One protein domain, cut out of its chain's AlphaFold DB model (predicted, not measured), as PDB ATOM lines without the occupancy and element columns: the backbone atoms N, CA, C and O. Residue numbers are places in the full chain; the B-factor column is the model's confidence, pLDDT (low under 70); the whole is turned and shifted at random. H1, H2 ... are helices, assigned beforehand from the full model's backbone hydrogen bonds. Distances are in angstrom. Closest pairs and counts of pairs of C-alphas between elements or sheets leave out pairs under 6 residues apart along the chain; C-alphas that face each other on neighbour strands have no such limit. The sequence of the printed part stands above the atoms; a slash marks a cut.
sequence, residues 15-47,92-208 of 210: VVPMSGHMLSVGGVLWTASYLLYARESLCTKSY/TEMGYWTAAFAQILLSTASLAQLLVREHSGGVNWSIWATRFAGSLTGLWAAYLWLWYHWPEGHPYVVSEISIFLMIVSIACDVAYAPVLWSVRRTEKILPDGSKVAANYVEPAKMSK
ATOM      1  N   VAL A  15      22.826   8.967 -38.205       84.06
ATOM      2  CA  VAL A  15      21.807   7.923 -38.408       84.06
ATOM      3  C   VAL A  15      21.407   7.267 -37.085       84.06
ATOM      4  O   VAL A  15      20.216   7.135 -36.796       84.06
ATOM      5  N   VAL A  16      22.397   6.908 -36.265       83.06
ATOM      6  CA  VAL A  16      22.206   6.211 -34.984       83.06
ATOM      7  C   VAL A  16      21.602   7.130 -33.902       83.06
ATOM      8  O   VAL A  16      20.625   6.737 -33.261       83.06
ATOM      9  N   PRO A  17      22.069   8.382 -33.705       85.50
ATOM     10  CA  PRO A  17      21.412   9.317 -32.788       85.50
ATOM     11  C   PRO A  17      19.964   9.629 -33.179       85.50
ATOM     12  O   PRO A  17      19.094   9.711 -32.308       85.50
ATOM     13  N   MET A  18      19.681   9.769 -34.478       87.38
ATOM     14  CA  MET A  18      18.340  10.109 -34.948       87.38
ATOM     15  C   MET A  18      17.325   9.011 -34.621       87.38
ATOM     16  O   MET A  18      16.239   9.309 -34.121       87.38
ATOM     17  N   SER A  19      17.681   7.739 -34.800       85.38
ATOM     18  CA  SER A  19      16.797   6.644 -34.388       85.38
ATOM     19  C   SER A  19      16.606   6.579 -32.878       85.38
ATOM     20  O   SER A  19      15.497   6.319 -32.415       85.38
ATOM     21  N   GLY A  20      17.644   6.903 -32.099       85.38
ATOM     22  CA  GLY A  20      17.546   7.063 -30.651       85.38
ATOM     23  C   GLY A  20      16.526   8.135 -30.254       85.38
ATOM     24  O   GLY A  20      15.715   7.913 -29.349       85.38
ATOM     25  N   HIS A  21      16.500   9.268 -30.961       87.88
ATOM     26  CA  HIS A  21      15.490  10.308 -30.763       87.88
ATOM     27  C   HIS A  21      14.088   9.837 -31.151       87.88
ATOM     28  O   HIS A  21      13.154  10.027 -30.374       87.88
ATOM     29  N   MET A  22      13.932   9.168 -32.296       87.50
ATOM     30  CA  MET A  22      12.640   8.625 -32.739       87.50
ATOM     31  C   MET A  22      12.086   7.593 -31.748       87.50
ATOM     32  O   MET A  22      10.906   7.643 -31.394       87.50
ATOM     33  N   LEU A  23      12.947   6.716 -31.229       86.75
ATOM     34  CA  LEU A  23      12.598   5.736 -30.204       86.75
ATOM     35  C   LEU A  23      12.219   6.416 -28.881       86.75
ATOM     36  O   LEU A  23      11.249   6.017 -28.241       86.75
ATOM     37  N   SER A  24      12.936   7.472 -28.492       88.12
ATOM     38  CA  SER A  24      12.631   8.251 -27.283       88.12
ATOM     39  C   SER A  24      11.280   8.956 -27.395       88.12
ATOM     40  O   SER A  24      10.467   8.882 -26.473       88.12
ATOM     41  N   VAL A  25      10.996   9.580 -28.541       90.56
ATOM     42  CA  VAL A  25       9.691  10.189 -28.839       90.56
ATOM     43  C   VAL A  25       8.589   9.131 -28.800       90.56
ATOM     44  O   VAL A  25       7.563   9.343 -28.152       90.56
ATOM     45  N   GLY A  26       8.818   7.966 -29.412       87.12
ATOM     46  CA  GLY A  26       7.902   6.829 -29.337       87.12
ATOM     47  C   GLY A  26       7.633   6.387 -27.897       87.12
ATOM     48  O   GLY A  26       6.477   6.210 -27.516       87.12
ATOM     49  N   GLY A  27       8.674   6.289 -27.067       86.50
ATOM     50  CA  GLY A  27       8.563   5.950 -25.646       86.50
ATOM     51  C   GLY A  27       7.768   6.976 -24.833       86.50
ATOM     52  O   GLY A  27       6.946   6.596 -23.998       86.50
ATOM     53  N   VAL A  28       7.943   8.274 -25.101       90.25
ATOM     54  CA  VAL A  28       7.156   9.345 -24.462       90.25
ATOM     55  C   VAL A  28       5.684   9.255 -24.866       90.25
ATOM     56  O   VAL A  28       4.811   9.321 -24.001       90.25
ATOM     57  N   LEU A  29       5.396   9.046 -26.153       88.38
ATOM     58  CA  LEU A  29       4.027   8.875 -26.652       88.38
ATOM     59  C   LEU A  29       3.348   7.640 -26.043       88.38
ATOM     60  O   LEU A  29       2.201   7.721 -25.598       88.38
ATOM     61  N   TRP A  30       4.074   6.527 -25.929       83.75
ATOM     62  CA  TRP A  30       3.600   5.324 -25.244       83.75
ATOM     63  C   TRP A  30       3.339   5.566 -23.756       83.75
ATOM     64  O   TRP A  30       2.289   5.180 -23.241       83.75
ATOM     65  N   THR A  31       4.235   6.270 -23.069       87.19
ATOM     66  CA  THR A  31       4.058   6.620 -21.653       87.19
ATOM     67  C   THR A  31       2.823   7.499 -21.454       87.19
ATOM     68  O   THR A  31       1.999   7.225 -20.580       87.19
ATOM     69  N   ALA A  32       2.637   8.508 -22.307       86.75
ATOM     70  CA  ALA A  32       1.444   9.346 -22.294       86.75
ATOM     71  C   ALA A  32       0.167   8.519 -22.517       86.75
ATOM     72  O   ALA A  32      -0.821   8.722 -21.811       86.75
ATOM     73  N   SER A  33       0.195   7.538 -23.426       86.00
ATOM     74  CA  SER A  33      -0.948   6.650 -23.666       86.00
ATOM     75  C   SER A  33      -1.342   5.856 -22.412       86.00
ATOM     76  O   SER A  33      -2.527   5.773 -22.089       86.00
ATOM     77  N   TYR A  34      -0.369   5.356 -21.640       82.31
ATOM     78  CA  TYR A  34      -0.630   4.640 -20.387       82.31
ATOM     79  C   TYR A  34      -1.195   5.549 -19.295       82.31
ATOM     80  O   TYR A  34      -2.111   5.148 -18.580       82.31
ATOM     81  N   LEU A  35      -0.703   6.787 -19.187       85.62
ATOM     82  CA  LEU A  35      -1.246   7.772 -18.246       85.62
ATOM     83  C   LEU A  35      -2.702   8.121 -18.575       85.62
ATOM     84  O   LEU A  35      -3.543   8.202 -17.678       85.62
ATOM     85  N   LEU A  36      -3.019   8.280 -19.862       83.31
ATOM     86  CA  LEU A  36      -4.388   8.505 -20.317       83.31
ATOM     87  C   LEU A  36      -5.275   7.283 -20.052       83.31
ATOM     88  O   LEU A  36      -6.389   7.450 -19.560       83.31
ATOM     89  N   TYR A  37      -4.778   6.066 -20.294       78.38
ATOM     90  CA  TYR A  37      -5.479   4.830 -19.933       78.38
ATOM     91  C   TYR A  37      -5.781   4.755 -18.433       78.38
ATOM     92  O   TYR A  37      -6.906   4.435 -18.050       78.38
ATOM     93  N   ALA A  38      -4.806   5.077 -17.580       79.56
ATOM     94  CA  ALA A  38      -4.988   5.088 -16.133       79.56
ATOM     95  C   ALA A  38      -6.052   6.112 -15.714       79.56
ATOM     96  O   ALA A  38      -6.960   5.783 -14.951       79.56
ATOM     97  N   ARG A  39      -6.004   7.329 -16.271       78.62
ATOM     98  CA  ARG A  39      -7.007   8.373 -16.018       78.62
ATOM     99  C   ARG A  39      -8.414   7.941 -16.442       78.62
ATOM    100  O   ARG A  39      -9.345   8.071 -15.654       78.62
ATOM    101  N   GLU A  40      -8.578   7.421 -17.656       75.31
ATOM    102  CA  GLU A  40      -9.889   7.005 -18.180       75.31
ATOM    103  C   GLU A  40     -10.456   5.787 -17.435       75.31
ATOM    104  O   GLU A  40     -11.665   5.708 -17.209       75.31
ATOM    105  N   SER A  41      -9.596   4.865 -16.988       67.00
ATOM    106  CA  SER A  41      -9.993   3.736 -16.138       67.00
ATOM    107  C   SER A  41     -10.574   4.219 -14.802       67.00
ATOM    108  O   SER A  41     -11.626   3.742 -14.367       67.00
ATOM    109  N   LEU A  42      -9.948   5.231 -14.188       71.00
ATOM    110  CA  LEU A  42     -10.432   5.836 -12.945       71.00
ATOM    111  C   LEU A  42     -11.729   6.634 -13.151       71.00
ATOM    112  O   LEU A  42     -12.625   6.561 -12.312       71.00
ATOM    113  N   CYS A  43     -11.862   7.360 -14.265       62.44
ATOM    114  CA  CYS A  43     -13.055   8.159 -14.559       62.44
ATOM    115  C   CYS A  43     -14.278   7.307 -14.918       62.44
ATOM    116  O   CYS A  43     -15.386   7.621 -14.491       62.44
ATOM    117  N   THR A  44     -14.101   6.236 -15.695       54.81
ATOM    118  CA  THR A  44     -15.230   5.434 -16.198       54.81
ATOM    119  C   THR A  44     -15.601   4.260 -15.293       54.81
ATOM    120  O   THR A  44     -16.579   3.572 -15.582       54.81
ATOM    121  N   LYS A  45     -14.836   4.010 -14.212       54.41
ATOM    122  CA  LYS A  45     -14.974   2.850 -13.301       54.41
ATOM    123  C   LYS A  45     -15.079   1.504 -14.043       54.41
ATOM    124  O   LYS A  45     -15.575   0.520 -13.500       54.41
ATOM    125  N   SER A  46     -14.636   1.460 -15.299       49.34
ATOM    126  CA  SER A  46     -14.837   0.352 -16.224       49.34
ATOM    127  C   SER A  46     -13.464  -0.167 -16.615       49.34
ATOM    128  O   SER A  46     -12.753   0.437 -17.414       49.34
ATOM    129  N   TYR A  47     -13.054  -1.276 -16.004       47.16
ATOM    130  CA  TYR A  47     -11.719  -1.822 -16.220       47.16
ATOM    131  C   TYR A  47     -11.603  -2.450 -17.618       47.16
ATOM    132  O   TYR A  47     -12.487  -3.168 -18.080       47.16
ATOM    133  N   THR A  92      19.703  -5.029 -30.484       72.81
ATOM    134  CA  THR A  92      18.830  -4.220 -31.337       72.81
ATOM    135  C   THR A  92      17.869  -5.124 -32.106       72.81
ATOM    136  O   THR A  92      16.665  -4.864 -32.097       72.81
ATOM    137  N   GLU A  93      18.355  -6.255 -32.631       78.69
ATOM    138  CA  GLU A  93      17.506  -7.296 -33.228       78.69
ATOM    139  C   GLU A  93      16.559  -7.928 -32.191       78.69
ATOM    140  O   GLU A  93      15.358  -8.059 -32.429       78.69
ATOM    141  N   MET A  94      17.055  -8.272 -30.996       80.56
ATOM    142  CA  MET A  94      16.196  -8.822 -29.933       80.56
ATOM    143  C   MET A  94      15.121  -7.822 -29.476       80.56
ATOM    144  O   MET A  94      13.957  -8.190 -29.282       80.56
ATOM    145  N   GLY A  95      15.495  -6.549 -29.325       82.00
ATOM    146  CA  GLY A  95      14.564  -5.466 -29.008       82.00
ATOM    147  C   GLY A  95      13.496  -5.288 -30.083       82.00
ATOM    148  O   GLY A  95      12.319  -5.138 -29.767       82.00
ATOM    149  N   TYR A  96      13.892  -5.392 -31.351       85.88
ATOM    150  CA  TYR A  96      12.979  -5.306 -32.481       85.88
ATOM    151  C   TYR A  96      11.903  -6.396 -32.444       85.88
ATOM    152  O   TYR A  96      10.710  -6.093 -32.474       85.88
ATOM    153  N   TRP A  97      12.309  -7.663 -32.327       87.31
ATOM    154  CA  TRP A  97      11.367  -8.784 -32.333       87.31
ATOM    155  C   TRP A  97      10.408  -8.731 -31.147       87.31
ATOM    156  O   TRP A  97       9.200  -8.894 -31.317       87.31
ATOM    157  N   THR A  98      10.920  -8.453 -29.948       86.00
ATOM    158  CA  THR A  98      10.077  -8.340 -28.749       86.00
ATOM    159  C   THR A  98       9.059  -7.207 -28.873       86.00
ATOM    160  O   THR A  98       7.883  -7.411 -28.562       86.00
ATOM    161  N   ALA A  99       9.462  -6.049 -29.401       86.00
ATOM    162  CA  ALA A  99       8.562  -4.928 -29.637       86.00
ATOM    163  C   ALA A  99       7.529  -5.219 -30.742       86.00
ATOM    164  O   ALA A  99       6.351  -4.911 -30.560       86.00
ATOM    165  N   ALA A 100       7.919  -5.864 -31.846       87.06
ATOM    166  CA  ALA A 100       7.009  -6.239 -32.931       87.06
ATOM    167  C   ALA A 100       5.934  -7.244 -32.478       87.06
ATOM    168  O   ALA A 100       4.749  -7.066 -32.773       87.06
ATOM    169  N   PHE A 101       6.318  -8.260 -31.698       88.25
ATOM    170  CA  PHE A 101       5.367  -9.209 -31.110       88.25
ATOM    171  C   PHE A 101       4.452  -8.555 -30.069       88.25
ATOM    172  O   PHE A 101       3.249  -8.818 -30.048       88.25
ATOM    173  N   ALA A 102       4.983  -7.676 -29.218       86.81
ATOM    174  CA  ALA A 102       4.155  -6.935 -28.272       86.81
ATOM    175  C   ALA A 102       3.139  -6.040 -29.000       86.81
ATOM    176  O   ALA A 102       1.966  -6.011 -28.628       86.81
ATOM    177  N   GLN A 103       3.564  -5.369 -30.074       89.62
ATOM    178  CA  GLN A 103       2.709  -4.499 -30.872       89.62
ATOM    179  C   GLN A 103       1.524  -5.259 -31.474       89.62
ATOM    180  O   GLN A 103       0.387  -4.824 -31.314       89.62
ATOM    181  N   ILE A 104       1.752  -6.402 -32.132       88.94
ATOM    182  CA  ILE A 104       0.654  -7.147 -32.764       88.94
ATOM    183  C   ILE A 104      -0.351  -7.671 -31.731       88.94
ATOM    184  O   ILE A 104      -1.560  -7.584 -31.953       88.94
ATOM    185  N   LEU A 105       0.122  -8.148 -30.574       87.44
ATOM    186  CA  LEU A 105      -0.747  -8.577 -29.476       87.44
ATOM    187  C   LEU A 105      -1.578  -7.406 -28.950       87.44
ATOM    188  O   LEU A 105      -2.780  -7.544 -28.742       87.44
ATOM    189  N   LEU A 106      -0.963  -6.236 -28.782       85.75
ATOM    190  CA  LEU A 106      -1.646  -5.039 -28.307       85.75
ATOM    191  C   LEU A 106      -2.673  -4.510 -29.315       85.75
ATOM    192  O   LEU A 106      -3.737  -4.073 -28.877       85.75
ATOM    193  N   SER A 107      -2.402  -4.533 -30.624       86.19
ATOM    194  CA  SER A 107      -3.329  -4.095 -31.692       86.19
ATOM    195  C   SER A 107      -4.500  -5.048 -31.880       86.19
ATOM    196  O   SER A 107      -5.652  -4.610 -31.942       86.19
ATOM    197  N   THR A 108      -4.241  -6.353 -31.883       85.06
ATOM    198  CA  THR A 108      -5.300  -7.364 -31.992       85.06
ATOM    199  C   THR A 108      -6.169  -7.409 -30.738       85.06
ATOM    200  O   THR A 108      -7.395  -7.370 -30.848       85.06
ATOM    201  N   ALA A 109      -5.569  -7.400 -29.542       85.56
ATOM    202  CA  ALA A 109      -6.315  -7.415 -28.287       85.56
ATOM    203  C   ALA A 109      -7.157  -6.149 -28.101       85.56
ATOM    204  O   ALA A 109      -8.309  -6.255 -27.683       85.56
ATOM    205  N   SER A 110      -6.639  -4.961 -28.444       82.69
ATOM    206  CA  SER A 110      -7.428  -3.727 -28.338       82.69
ATOM    207  C   SER A 110      -8.641  -3.750 -29.264       82.69
ATOM    208  O   SER A 110      -9.737  -3.388 -28.839       82.69
ATOM    209  N   LEU A 111      -8.470  -4.205 -30.509       82.00
ATOM    210  CA  LEU A 111      -9.573  -4.319 -31.462       82.00
ATOM    211  C   LEU A 111     -10.612  -5.346 -30.992       82.00
ATOM    212  O   LEU A 111     -11.804  -5.044 -30.966       82.00
ATOM    213  N   ALA A 112     -10.164  -6.524 -30.550       83.38
ATOM    214  CA  ALA A 112     -11.040  -7.568 -30.027       83.38
ATOM    215  C   ALA A 112     -11.830  -7.099 -28.796       83.38
ATOM    216  O   ALA A 112     -13.030  -7.335 -28.706       83.38
ATOM    217  N   GLN A 113     -11.188  -6.378 -27.871       82.25
ATOM    218  CA  GLN A 113     -11.864  -5.809 -26.702       82.25
ATOM    219  C   GLN A 113     -12.980  -4.846 -27.096       82.25
ATOM    220  O   GLN A 113     -14.049  -4.877 -26.492       82.25
ATOM    221  N   LEU A 114     -12.752  -4.000 -28.099       81.38
ATOM    222  CA  LEU A 114     -13.753  -3.042 -28.551       81.38
ATOM    223  C   LEU A 114     -14.954  -3.742 -29.206       81.38
ATOM    224  O   LEU A 114     -16.094  -3.364 -28.940       81.38
ATOM    225  N   LEU A 115     -14.697  -4.793 -29.991       80.69
ATOM    226  CA  LEU A 115     -15.738  -5.616 -30.614       80.69
ATOM    227  C   LEU A 115     -16.567  -6.392 -29.583       80.69
ATOM    228  O   LEU A 115     -17.779  -6.461 -29.718       80.69
ATOM    229  N   VAL A 116     -15.938  -6.947 -28.542       81.88
ATOM    230  CA  VAL A 116     -16.645  -7.708 -27.494       81.88
ATOM    231  C   VAL A 116     -17.426  -6.792 -26.552       81.88
ATOM    232  O   VAL A 116     -18.480  -7.174 -26.051       81.88
ATOM    233  N   ARG A 117     -16.905  -5.594 -26.265       73.94
ATOM    234  CA  ARG A 117     -17.530  -4.673 -25.307       73.94
ATOM    235  C   ARG A 117     -18.647  -3.840 -25.920       73.94
ATOM    236  O   ARG A 117     -19.555  -3.464 -25.193       73.94
ATOM    237  N   GLU A 118     -18.581  -3.512 -27.210       77.06
ATOM    238  CA  GLU A 118     -19.580  -2.679 -27.906       77.06
ATOM    239  C   GLU A 118     -19.868  -1.312 -27.238       77.06
ATOM    240  O   GLU A 118     -20.889  -0.678 -27.501       77.06
ATOM    241  N   HIS A 119     -18.977  -0.826 -26.370       71.69
ATOM    242  CA  HIS A 119     -19.093   0.471 -25.701       71.69
ATOM    243  C   HIS A 119     -17.705   1.116 -25.567       71.69
ATOM    244  O   HIS A 119     -16.711   0.419 -25.353       71.69
ATOM    245  N   SER A 120     -17.596   2.449 -25.653       72.81
ATOM    246  CA  SER A 120     -16.292   3.145 -25.587       72.81
ATOM    247  C   SER A 120     -15.790   3.410 -24.158       72.81
ATOM    248  O   SER A 120     -14.938   4.268 -23.927       72.81
ATOM    249  N   GLY A 121     -16.331   2.694 -23.170       62.16
ATOM    250  CA  GLY A 121     -15.971   2.874 -21.761       62.16
ATOM    251  C   GLY A 121     -14.505   2.514 -21.524       62.16
ATOM    252  O   GLY A 121     -14.125   1.361 -21.710       62.16
ATOM    253  N   GLY A 122     -13.692   3.500 -21.135       63.22
ATOM    254  CA  GLY A 122     -12.251   3.336 -20.908       63.22
ATOM    255  C   GLY A 122     -11.371   3.501 -22.155       63.22
ATOM    256  O   GLY A 122     -10.168   3.263 -22.080       63.22
ATOM    257  N   VAL A 123     -11.940   3.912 -23.298       69.50
ATOM    258  CA  VAL A 123     -11.211   4.134 -24.556       69.50
ATOM    259  C   VAL A 123     -11.507   5.522 -25.122       69.50
ATOM    260  O   VAL A 123     -12.659   5.917 -25.335       69.50
ATOM    261  N   ASN A 124     -10.443   6.258 -25.447       80.69
ATOM    262  CA  ASN A 124     -10.541   7.602 -26.001       80.69
ATOM    263  C   ASN A 124      -9.725   7.773 -27.293       80.69
ATOM    264  O   ASN A 124      -8.713   7.102 -27.486       80.69
ATOM    265  N   TRP A 125     -10.137   8.707 -28.158       79.56
ATOM    266  CA  TRP A 125      -9.430   9.020 -29.410       79.56
ATOM    267  C   TRP A 125      -7.983   9.435 -29.157       79.56
ATOM    268  O   TRP A 125      -7.095   9.030 -29.896       79.56
ATOM    269  N   SER A 126      -7.731  10.179 -28.077       82.06
ATOM    270  CA  SER A 126      -6.378  10.577 -27.677       82.06
ATOM    271  C   SER A 126      -5.513   9.384 -27.269       82.06
ATOM    272  O   SER A 126      -4.322   9.371 -27.563       82.06
ATOM    273  N   ILE A 127      -6.100   8.362 -26.634       84.75
ATOM    274  CA  ILE A 127      -5.388   7.132 -26.259       84.75
ATOM    275  C   ILE A 127      -4.982   6.366 -27.516       84.75
ATOM    276  O   ILE A 127      -3.819   6.005 -27.666       84.75
ATOM    277  N   TRP A 128      -5.921   6.170 -28.444       87.62
ATOM    278  CA  TRP A 128      -5.619   5.514 -29.714       87.62
ATOM    279  C   TRP A 128      -4.573   6.293 -30.520       87.62
ATOM    280  O   TRP A 128      -3.589   5.706 -30.956       87.62
ATOM    281  N   ALA A 129      -4.732   7.613 -30.658       86.94
ATOM    282  CA  ALA A 129      -3.832   8.443 -31.453       86.94
ATOM    283  C   ALA A 129      -2.405   8.465 -30.888       86.94
ATOM    284  O   ALA A 129      -1.449   8.314 -31.641       86.94
ATOM    285  N   THR A 130      -2.250   8.610 -29.566       86.94
ATOM    286  CA  THR A 130      -0.924   8.589 -28.920       86.94
ATOM    287  C   THR A 130      -0.258   7.223 -29.038       86.94
ATOM    288  O   THR A 130       0.936   7.160 -29.323       86.94
ATOM    289  N   ARG A 131      -1.023   6.132 -28.903       86.88
ATOM    290  CA  ARG A 131      -0.508   4.769 -29.077       86.88
ATOM    291  C   ARG A 131      -0.091   4.495 -30.519       86.88
ATOM    292  O   ARG A 131       1.033   4.065 -30.753       86.88
ATOM    293  N   PHE A 132      -0.967   4.781 -31.480       88.62
ATOM    294  CA  PHE A 132      -0.697   4.585 -32.902       88.62
ATOM    295  C   PHE A 132       0.504   5.416 -33.363       88.62
ATOM    296  O   PHE A 132       1.414   4.883 -33.995       88.62
ATOM    297  N   ALA A 133       0.558   6.695 -32.976       89.19
ATOM    298  CA  ALA A 133       1.691   7.561 -33.277       89.19
ATOM    299  C   ALA A 133       2.985   7.035 -32.643       89.19
ATOM    300  O   ALA A 133       3.996   6.950 -33.333       89.19
ATOM    301  N   GLY A 134       2.951   6.619 -31.371       86.00
ATOM    302  CA  GLY A 134       4.117   6.074 -30.673       86.00
ATOM    303  C   GLY A 134       4.671   4.804 -31.321       86.00
ATOM    304  O   GLY A 134       5.887   4.666 -31.451       86.00
ATOM    305  N   SER A 135       3.803   3.900 -31.777       88.50
ATOM    306  CA  SER A 135       4.199   2.692 -32.510       88.50
ATOM    307  C   SER A 135       4.740   3.006 -33.903       88.50
ATOM    308  O   SER A 135       5.749   2.433 -34.311       88.50
ATOM    309  N   LEU A 136       4.123   3.947 -34.619       90.12
ATOM    310  CA  LEU A 136       4.590   4.356 -35.940       90.12
ATOM    311  C   LEU A 136       5.965   5.028 -35.866       90.12
ATOM    312  O   LEU A 136       6.848   4.671 -36.639       90.12
ATOM    313  N   THR A 137       6.177   5.954 -34.927       88.50
ATOM    314  CA  THR A 137       7.453   6.674 -34.798       88.50
ATOM    315  C   THR A 137       8.539   5.832 -34.133       88.50
ATOM    316  O   THR A 137       9.679   5.835 -34.586       88.50
ATOM    317  N   GLY A 138       8.200   5.119 -33.056       84.38
ATOM    318  CA  GLY A 138       9.169   4.412 -32.221       84.38
ATOM    319  C   GLY A 138       9.581   3.049 -32.767       84.38
ATOM    320  O   GLY A 138      10.763   2.730 -32.742       84.38
ATOM    321  N   LEU A 139       8.629   2.251 -33.261       85.31
ATOM    322  CA  LEU A 139       8.907   0.894 -33.737       85.31
ATOM    323  C   LEU A 139       9.129   0.850 -35.249       85.31
ATOM    324  O   LEU A 139      10.104   0.277 -35.710       85.31
ATOM    325  N   TRP A 140       8.249   1.450 -36.046       89.31
ATOM    326  CA  TRP A 140       8.369   1.310 -37.499       89.31
ATOM    327  C   TRP A 140       9.365   2.308 -38.083       89.31
ATOM    328  O   TRP A 140      10.332   1.907 -38.724       89.31
ATOM    329  N   ALA A 141       9.195   3.601 -37.813       89.19
ATOM    330  CA  ALA A 141      10.030   4.633 -38.416       89.19
ATOM    331  C   ALA A 141      11.484   4.596 -37.915       89.19
ATOM    332  O   ALA A 141      12.393   4.730 -38.727       89.19
ATOM    333  N   ALA A 142      11.728   4.361 -36.618       87.56
ATOM    334  CA  ALA A 142      13.092   4.293 -36.082       87.56
ATOM    335  C   ALA A 142      13.908   3.126 -36.673       87.56
ATOM    336  O   ALA A 142      15.079   3.300 -37.010       87.56
ATOM    337  N   TYR A 143      13.292   1.950 -36.835       86.12
ATOM    338  CA  TYR A 143      13.971   0.770 -37.377       86.12
ATOM    339  C   TYR A 143      14.053   0.790 -38.909       86.12
ATOM    340  O   TYR A 143      15.077   0.388 -39.460       86.12
ATOM    341  N   LEU A 144      13.041   1.321 -39.609       90.06
ATOM    342  CA  LEU A 144      13.119   1.557 -41.058       90.06
ATOM    343  C   LEU A 144      14.175   2.610 -41.409       90.06
ATOM    344  O   LEU A 144      14.843   2.471 -42.427       90.06
ATOM    345  N   TRP A 145      14.368   3.628 -40.564       88.50
ATOM    346  CA  TRP A 145      15.442   4.612 -40.722       88.50
ATOM    347  C   TRP A 145      16.830   3.963 -40.648       88.50
ATOM    348  O   TRP A 145      17.685   4.235 -41.492       88.50
ATOM    349  N   LEU A 146      17.036   3.055 -39.685       85.25
ATOM    350  CA  LEU A 146      18.273   2.271 -39.577       85.25
ATOM    351  C   LEU A 146      18.472   1.347 -40.766       85.25
ATOM    352  O   LEU A 146      19.576   1.280 -41.294       85.25
ATOM    353  N   TRP A 147      17.415   0.680 -41.219       86.38
ATOM    354  CA  TRP A 147      17.496  -0.175 -42.395       86.38
ATOM    355  C   TRP A 147      17.787   0.608 -43.681       86.38
ATOM    356  O   TRP A 147      18.606   0.172 -44.480       86.38
ATOM    357  N   TYR A 148      17.175   1.778 -43.876       88.56
ATOM    358  CA  TYR A 148      17.360   2.580 -45.087       88.56
ATOM    359  C   TYR A 148      18.802   3.079 -45.247       88.56
ATOM    360  O   TYR A 148      19.340   3.081 -46.351       88.56
ATOM    361  N   HIS A 149      19.434   3.491 -44.146       84.38
ATOM    362  CA  HIS A 149      20.804   4.005 -44.158       84.38
ATOM    363  C   HIS A 149      21.874   2.937 -43.902       84.38
ATOM    364  O   HIS A 149      23.030   3.148 -44.261       84.38
ATOM    365  N   TRP A 150      21.511   1.822 -43.269       83.19
ATOM    366  CA  TRP A 150      22.416   0.725 -42.936       83.19
ATOM    367  C   TRP A 150      21.704  -0.641 -43.043       83.19
ATOM    368  O   TRP A 150      21.433  -1.301 -42.024       83.19
ATOM    369  N   PRO A 151      21.392  -1.086 -44.276       82.06
ATOM    370  CA  PRO A 151      20.625  -2.306 -44.516       82.06
ATOM    371  C   PRO A 151      21.382  -3.568 -44.096       82.06
ATOM    372  O   PRO A 151      20.761  -4.514 -43.613       82.06
ATOM    373  N   GLU A 152      22.716  -3.579 -44.199       77.00
ATOM    374  CA  GLU A 152      23.559  -4.719 -43.814       77.00
ATOM    375  C   GLU A 152      23.487  -4.997 -42.308       77.00
ATOM    376  O   GLU A 152      23.595  -6.140 -41.869       77.00
ATOM    377  N   GLY A 153      23.285  -3.951 -41.501       74.12
ATOM    378  CA  GLY A 153      23.105  -4.074 -40.060       74.12
ATOM    379  C   GLY A 153      21.702  -4.534 -39.661       74.12
ATOM    380  O   GLY A 153      21.542  -5.101 -38.580       74.12
ATOM    381  N   HIS A 154      20.697  -4.326 -40.514       82.88
ATOM    382  CA  HIS A 154      19.282  -4.425 -40.138       82.88
ATOM    383  C   HIS A 154      18.418  -5.263 -41.103       82.88
ATOM    384  O   HIS A 154      17.256  -4.912 -41.318       82.88
ATOM    385  N   PRO A 155      18.900  -6.389 -41.673       81.62
ATOM    386  CA  PRO A 155      18.141  -7.128 -42.687       81.62
ATOM    387  C   PRO A 155      16.827  -7.712 -42.144       81.62
ATOM    388  O   PRO A 155      15.871  -7.905 -42.891       81.62
ATOM    389  N   TYR A 156      16.741  -7.946 -40.833       83.12
ATOM    390  CA  TYR A 156      15.546  -8.471 -40.172       83.12
ATOM    391  C   TYR A 156      14.319  -7.547 -40.286       83.12
ATOM    392  O   TYR A 156      13.197  -8.051 -40.249       83.12
ATOM    393  N   VAL A 157      14.506  -6.232 -40.475       86.19
ATOM    394  CA  VAL A 157      13.420  -5.236 -40.611       86.19
ATOM    395  C   VAL A 157      12.632  -5.402 -41.914       86.19
ATOM    396  O   VAL A 157      11.480  -4.993 -42.003       86.19
ATOM    397  N   VAL A 158      13.237  -6.014 -42.932       88.12
ATOM    398  CA  VAL A 158      12.581  -6.310 -44.216       88.12
ATOM    399  C   VAL A 158      12.402  -7.804 -44.450       88.12
ATOM    400  O   VAL A 158      12.102  -8.227 -45.563       88.12
ATOM    401  N   SER A 159      12.556  -8.610 -43.399       89.00
ATOM    402  CA  SER A 159      12.171 -10.018 -43.452       89.00
ATOM    403  C   SER A 159      10.661 -10.156 -43.661       89.00
ATOM    404  O   SER A 159       9.869  -9.314 -43.230       89.00
ATOM    405  N   GLU A 160      10.234 -11.248 -44.285       91.75
ATOM    406  CA  GLU A 160       8.832 -11.504 -44.622       91.75
ATOM    407  C   GLU A 160       7.949 -11.508 -43.370       91.75
ATOM    408  O   GLU A 160       6.849 -10.955 -43.365       91.75
ATOM    409  N   ILE A 161       8.464 -12.081 -42.277       90.25
ATOM    410  CA  ILE A 161       7.781 -12.121 -40.980       90.25
ATOM    411  C   ILE A 161       7.637 -10.707 -40.413       90.25
ATOM    412  O   ILE A 161       6.567 -10.347 -39.933       90.25
ATOM    413  N   SER A 162       8.688  -9.894 -40.483       88.56
ATOM    414  CA  SER A 162       8.652  -8.510 -40.013       88.56
ATOM    415  C   SER A 162       7.620  -7.675 -40.779       88.56
ATOM    416  O   SER A 162       6.771  -7.029 -40.160       88.56
ATOM    417  N   ILE A 163       7.627  -7.749 -42.113       89.75
ATOM    418  CA  ILE A 163       6.672  -7.035 -42.968       89.75
ATOM    419  C   ILE A 163       5.244  -7.497 -42.672       89.75
ATOM    420  O   ILE A 163       4.337  -6.671 -42.562       89.75
ATOM    421  N   PHE A 164       5.034  -8.801 -42.482       91.62
ATOM    422  CA  PHE A 164       3.738  -9.336 -42.081       91.62
ATOM    423  C   PHE A 164       3.269  -8.753 -40.739       91.62
ATOM    424  O   PHE A 164       2.153  -8.238 -40.650       91.62
ATOM    425  N   LEU A 165       4.120  -8.765 -39.708       90.00
ATOM    426  CA  LEU A 165       3.802  -8.185 -38.397       90.00
ATOM    427  C   LEU A 165       3.515  -6.678 -38.495       90.00
ATOM    428  O   LEU A 165       2.592  -6.175 -37.846       90.00
ATOM    429  N   MET A 166       4.256  -5.962 -39.343       90.88
ATOM    430  CA  MET A 166       4.040  -4.544 -39.628       90.88
ATOM    431  C   MET A 166       2.669  -4.290 -40.232       90.88
ATOM    432  O   MET A 166       1.885  -3.518 -39.683       90.88
ATOM    433  N   ILE A 167       2.354  -4.970 -41.332       91.38
ATOM    434  CA  ILE A 167       1.096  -4.780 -42.050       91.38
ATOM    435  C   ILE A 167      -0.082  -5.138 -41.150       91.38
ATOM    436  O   ILE A 167      -1.031  -4.363 -41.072       91.38
ATOM    437  N   VAL A 168      -0.024  -6.266 -40.438       90.44
ATOM    438  CA  VAL A 168      -1.124  -6.691 -39.564       90.44
ATOM    439  C   VAL A 168      -1.313  -5.718 -38.405       90.44
ATOM    440  O   VAL A 168      -2.445  -5.328 -38.127       90.44
ATOM    441  N   SER A 169      -0.236  -5.276 -37.749       89.94
ATOM    442  CA  SER A 169      -0.359  -4.316 -36.644       89.94
ATOM    443  C   SER A 169      -0.955  -2.979 -37.099       89.94
ATOM    444  O   SER A 169      -1.906  -2.500 -36.480       89.94
ATOM    445  N   ILE A 170      -0.479  -2.429 -38.224       90.38
ATOM    446  CA  ILE A 170      -1.011  -1.192 -38.808       90.38
ATOM    447  C   ILE A 170      -2.463  -1.389 -39.246       90.38
ATOM    448  O   ILE A 170      -3.304  -0.549 -38.940       90.38
ATOM    449  N   ALA A 171      -2.791  -2.498 -39.913       91.00
ATOM    450  CA  ALA A 171      -4.155  -2.793 -40.339       91.00
ATOM    451  C   ALA A 171      -5.115  -2.879 -39.144       91.00
ATOM    452  O   ALA A 171      -6.205  -2.313 -39.200       91.00
ATOM    453  N   CYS A 172      -4.707  -3.521 -38.046       87.56
ATOM    454  CA  CYS A 172      -5.501  -3.582 -36.820       87.56
ATOM    455  C   CYS A 172      -5.699  -2.200 -36.183       87.56
ATOM    456  O   CYS A 172      -6.821  -1.874 -35.794       87.56
ATOM    457  N   ASP A 173      -4.653  -1.375 -36.090       87.38
ATOM    458  CA  ASP A 173      -4.772  -0.032 -35.511       87.38
ATOM    459  C   ASP A 173      -5.565   0.926 -36.421       87.38
ATOM    460  O   ASP A 173      -6.317   1.758 -35.917       87.38
ATOM    461  N   VAL A 174      -5.485   0.780 -37.749       89.75
ATOM    462  CA  VAL A 174      -6.321   1.526 -38.704       89.75
ATOM    463  C   VAL A 174      -7.775   1.073 -38.625       89.75
ATOM    464  O   VAL A 174      -8.660   1.922 -38.590       89.75
ATOM    465  N   ALA A 175      -8.039  -0.235 -38.538       88.56
ATOM    466  CA  ALA A 175      -9.383  -0.786 -38.356       88.56
ATOM    467  C   ALA A 175     -10.003  -0.394 -37.004       88.56
ATOM    468  O   ALA A 175     -11.224  -0.307 -36.882       88.56
ATOM    469  N   TYR A 176      -9.182  -0.093 -35.998       84.81
ATOM    470  CA  TYR A 176      -9.651   0.377 -34.700       84.81
ATOM    471  C   TYR A 176     -10.417   1.704 -34.786       84.81
ATOM    472  O   TYR A 176     -11.441   1.862 -34.128       84.81
ATOM    473  N   ALA A 177      -9.963   2.651 -35.612       85.75
ATOM    474  CA  ALA A 177     -10.597   3.961 -35.755       85.75
ATOM    475  C   ALA A 177     -12.070   3.901 -36.232       85.75
ATOM    476  O   ALA A 177     -12.931   4.459 -35.544       85.75
ATOM    477  N   PRO A 178     -12.422   3.229 -37.349       86.69
ATOM    478  CA  PRO A 178     -13.810   3.122 -37.786       86.69
ATOM    479  C   PRO A 178     -14.671   2.308 -36.813       86.69
ATOM    480  O   PRO A 178     -15.841   2.643 -36.636       86.69
ATOM    481  N   VAL A 179     -14.112   1.296 -36.135       84.75
ATOM    482  CA  VAL A 179     -14.843   0.527 -35.111       84.75
ATOM    483  C   VAL A 179     -15.121   1.385 -33.874       84.75
ATOM    484  O   VAL A 179     -16.229   1.376 -33.347       84.75
ATOM    485  N   LEU A 180     -14.165   2.199 -33.422       83.56
ATOM    486  CA  LEU A 180     -14.392   3.117 -32.302       83.56
ATOM    487  C   LEU A 180     -15.432   4.177 -32.656       83.56
ATOM    488  O   LEU A 180     -16.264   4.545 -31.825       83.56
ATOM    489  N   TRP A 181     -15.402   4.654 -33.895       84.31
ATOM    490  CA  TRP A 181     -16.394   5.585 -34.404       84.31
ATOM    491  C   TRP A 181     -17.798   4.976 -34.463       84.31
ATOM    492  O   TRP A 181     -18.750   5.632 -34.036       84.31
ATOM    493  N   SER A 182     -17.941   3.735 -34.938       82.25
ATOM    494  CA  SER A 182     -19.242   3.060 -34.993       82.25
ATOM    495  C   SER A 182     -19.797   2.796 -33.592       82.25
ATOM    496  O   SER A 182     -20.944   3.147 -33.325       82.25
ATOM    497  N   VAL A 183     -18.968   2.304 -32.668       82.44
ATOM    498  CA  VAL A 183     -19.342   2.055 -31.265       82.44
ATOM    499  C   VAL A 183     -19.780   3.340 -30.558       82.44
ATOM    500  O   VAL A 183     -20.783   3.356 -29.851       82.44
ATOM    501  N   ARG A 184     -19.087   4.463 -30.783       78.62
ATOM    502  CA  ARG A 184     -19.478   5.754 -30.187       78.62
ATOM    503  C   ARG A 184     -20.798   6.311 -30.712       78.62
ATOM    504  O   ARG A 184     -21.407   7.133 -30.038       78.62
ATOM    505  N   ARG A 185     -21.235   5.909 -31.906       77.06
ATOM    506  CA  ARG A 185     -22.544   6.311 -32.441       77.06
ATOM    507  C   ARG A 185     -23.690   5.503 -31.849       77.06
ATOM    508  O   ARG A 185     -24.817   5.988 -31.843       77.06
ATOM    509  N   THR A 186     -23.417   4.285 -31.400       76.50
ATOM    510  CA  THR A 186     -24.437   3.348 -30.926       76.50
ATOM    511  C   THR A 186     -24.503   3.264 -29.397       76.50
ATOM    512  O   THR A 186     -25.493   2.769 -28.863       76.50
ATOM    513  N   GLU A 187     -23.498   3.776 -28.678       75.31
ATOM    514  CA  GLU A 187     -23.461   3.749 -27.213       75.31
ATOM    515  C   GLU A 187     -24.544   4.618 -26.552       75.31
ATOM    516  O   GLU A 187     -24.868   5.718 -27.003       75.31
ATOM    517  N   LYS A 188     -25.078   4.131 -25.424       69.81
ATOM    518  CA  LYS A 188     -25.974   4.890 -24.539       69.81
ATOM    519  C   LYS A 188     -25.218   5.290 -23.277       69.81
ATOM    520  O   LYS A 188     -24.459   4.495 -22.720       69.81
ATOM    521  N   ILE A 189     -25.444   6.518 -22.818       72.06
ATOM    522  CA  ILE A 189     -24.867   7.044 -21.576       72.06
ATOM    523  C   ILE A 189     -25.938   6.935 -20.489       72.06
ATOM    524  O   ILE A 189     -27.021   7.503 -20.635       72.06
ATOM    525  N   LEU A 190     -25.662   6.173 -19.428       67.06
ATOM    526  CA  LEU A 190     -26.558   6.055 -18.276       67.06
ATOM    527  C   LEU A 190     -26.544   7.341 -17.430       67.06
ATOM    528  O   LEU A 190     -25.576   8.102 -17.482       67.06
ATOM    529  N   PRO A 191     -27.563   7.553 -16.573       61.84
ATOM    530  CA  PRO A 191     -27.607   8.681 -15.636       61.84
ATOM    531  C   PRO A 191     -26.411   8.739 -14.668       61.84
ATOM    532  O   PRO A 191     -26.051   9.814 -14.203       61.84
ATOM    533  N   ASP A 192     -25.776   7.592 -14.396       59.28
ATOM    534  CA  ASP A 192     -24.562   7.446 -13.569       59.28
ATOM    535  C   ASP A 192     -23.258   7.757 -14.347       59.28
ATOM    536  O   ASP A 192     -22.150   7.570 -13.852       59.28
ATOM    537  N   GLY A 193     -23.358   8.193 -15.610       62.91
ATOM    538  CA  GLY A 193     -22.211   8.514 -16.471       62.91
ATOM    539  C   GLY A 193     -21.484   7.297 -17.061       62.91
ATOM    540  O   GLY A 193     -20.534   7.462 -17.829       62.91
ATOM    541  N   SER A 194     -21.930   6.075 -16.754       60.69
ATOM    542  CA  SER A 194     -21.413   4.843 -17.353       60.69
ATOM    543  C   SER A 194     -21.913   4.664 -18.792       60.69
ATOM    544  O   SER A 194     -23.045   5.006 -19.138       60.69
ATOM    545  N   LYS A 195     -21.043   4.142 -19.661       67.94
ATOM    546  CA  LYS A 195     -21.339   3.903 -21.080       67.94
ATOM    547  C   LYS A 195     -21.636   2.430 -21.307       67.94
ATOM    548  O   LYS A 195     -20.813   1.592 -20.940       67.94
ATOM    549  N   VAL A 196     -22.764   2.130 -21.939       68.44
ATOM    550  CA  VAL A 196     -23.203   0.759 -22.235       68.44
ATOM    551  C   VAL A 196     -23.466   0.567 -23.724       68.44
ATOM    552  O   VAL A 196     -23.688   1.530 -24.465       68.44
ATOM    553  N   ALA A 197     -23.463  -0.699 -24.143       69.06
ATOM    554  CA  ALA A 197     -23.796  -1.100 -25.501       69.06
ATOM    555  C   ALA A 197     -25.223  -0.677 -25.886       69.06
ATOM    556  O   ALA A 197     -26.118  -0.566 -25.040       69.06
ATOM    557  N   ALA A 198     -25.456  -0.492 -27.184       64.94
ATOM    558  CA  ALA A 198     -26.735  -0.037 -27.737       64.94
ATOM    559  C   ALA A 198     -27.936  -0.888 -27.290       64.94
ATOM    560  O   ALA A 198     -29.025  -0.366 -27.018       64.94
ATOM    561  N   ASN A 199     -27.705  -2.197 -27.177       67.88
ATOM    562  CA  ASN A 199     -28.703  -3.215 -26.859       67.88
ATOM    563  C   ASN A 199     -28.951  -3.383 -25.351       67.88
ATOM    564  O   ASN A 199     -29.715  -4.258 -24.949       67.88
ATOM    565  N   TYR A 200     -28.324  -2.564 -24.500       60.94
ATOM    566  CA  TYR A 200     -28.512  -2.653 -23.057       60.94
ATOM    567  C   TYR A 200     -29.955  -2.308 -22.655       60.94
ATOM    568  O   TYR A 200     -30.463  -1.219 -22.946       60.94
ATOM    569  N   VAL A 201     -30.601  -3.247 -21.961       66.31
ATOM    570  CA  VAL A 201     -31.911  -3.072 -21.327       66.31
ATOM    571  C   VAL A 201     -31.684  -2.794 -19.846       66.31
ATOM    572  O   VAL A 201     -31.038  -3.580 -19.158       66.31
ATOM    573  N   GLU A 202     -32.219  -1.680 -19.344       63.69
ATOM    574  CA  GLU A 202     -32.107  -1.347 -17.922       63.69
ATOM    575  C   GLU A 202     -32.765  -2.424 -17.037       63.69
ATOM    576  O   GLU A 202     -33.913  -2.809 -17.290       63.69
ATOM    577  N   PRO A 203     -32.113  -2.853 -15.942       60.50
ATOM    578  CA  PRO A 203     -32.641  -3.888 -15.052       60.50
ATOM    579  C   PRO A 203     -33.982  -3.491 -14.411       60.50
ATOM    580  O   PRO A 203     -34.852  -4.337 -14.212       60.50
ATOM    581  N   ALA A 204     -34.208  -2.193 -14.181       58.72
ATOM    582  CA  ALA A 204     -35.479  -1.669 -13.674       58.72
ATOM    583  C   ALA A 204     -36.664  -1.893 -14.636       58.72
ATOM    584  O   ALA A 204     -37.812  -1.958 -14.195       58.72
ATOM    585  N   LYS A 205     -36.405  -2.031 -15.944       53.94
ATOM    586  CA  LYS A 205     -37.434  -2.350 -16.945       53.94
ATOM    587  C   LYS A 205     -37.682  -3.853 -17.061       53.94
ATOM    588  O   LYS A 205     -38.822  -4.234 -17.290       53.94
ATOM    589  N   MET A 206     -36.675  -4.701 -16.822       50.44
ATOM    590  CA  MET A 206     -36.874  -6.158 -16.748       50.44
ATOM    591  C   MET A 206     -37.762  -6.567 -15.566       50.44
ATOM    592  O   MET A 206     -38.627  -7.417 -15.729       50.44
ATOM    593  N   SER A 207     -37.622  -5.913 -14.409       50.03
ATOM    594  CA  SER A 207     -38.470  -6.175 -13.232       50.03
ATOM    595  C   SER A 207     -39.958  -5.858 -13.441       50.03
ATOM    596  O   SER A 207     -40.771  -6.293 -12.635       50.03
ATOM    597  N   LYS A 208     -40.318  -5.072 -14.464       52.12
ATOM    598  CA  LYS A 208     -41.713  -4.739 -14.802       52.12
ATOM    599  C   LYS A 208     -42.264  -5.557 -15.975       52.12
ATOM    600  O   LYS A 208     -43.414  -5.356 -16.350       52.12
TER     601      LYS A 208
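This is residues 15 to 47 and 92 to 208 of the 210 residues of an uncharacterized protein of Magnaporthiopsis poae (strain ATCC 64411 / 73-15) (UniProt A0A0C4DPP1). Four long helices run lengthwise in a rod, H1 along H3 and H2 along H5, and residues 203 to 208 stick out at one end. It is all helix, 150 residues with six named helices, H1 to H6. The whole is loose, radius of gyration of the C-alphas 18.9 A, spanning 71 by 28 by 22 A.

H1, residues 15 to 44, touches H3, residues 125 to 149, closest at C-alphas 26 and 138, 4.0 A. H2, residues 92 to 117, H3 and H5, residues 160 to 186, form an up-and-down bundle, each running against the one before. H4, residues 155 to 158, touches H3 residues 143 to 147 alone. Every O i to N i+4 pair in H1 and H2 is within hydrogen-bond range, 17 of 21 in H3, 21 of 23 in H5.

H1 runs 43.3 A from C-alpha 15 (21.807, 7.923, -38.408); H5 runs 38.9 A to C-alpha 186 (-24.437, 3.348, -30.926).

Residues 48 to 91 are cut out, C-alphas 47 and 92 being 34.2 A apart. A long link precedes H6, residues 203 to 206. Of the printed residues 29 have a pLDDT under 70, among them residues 190 to 208.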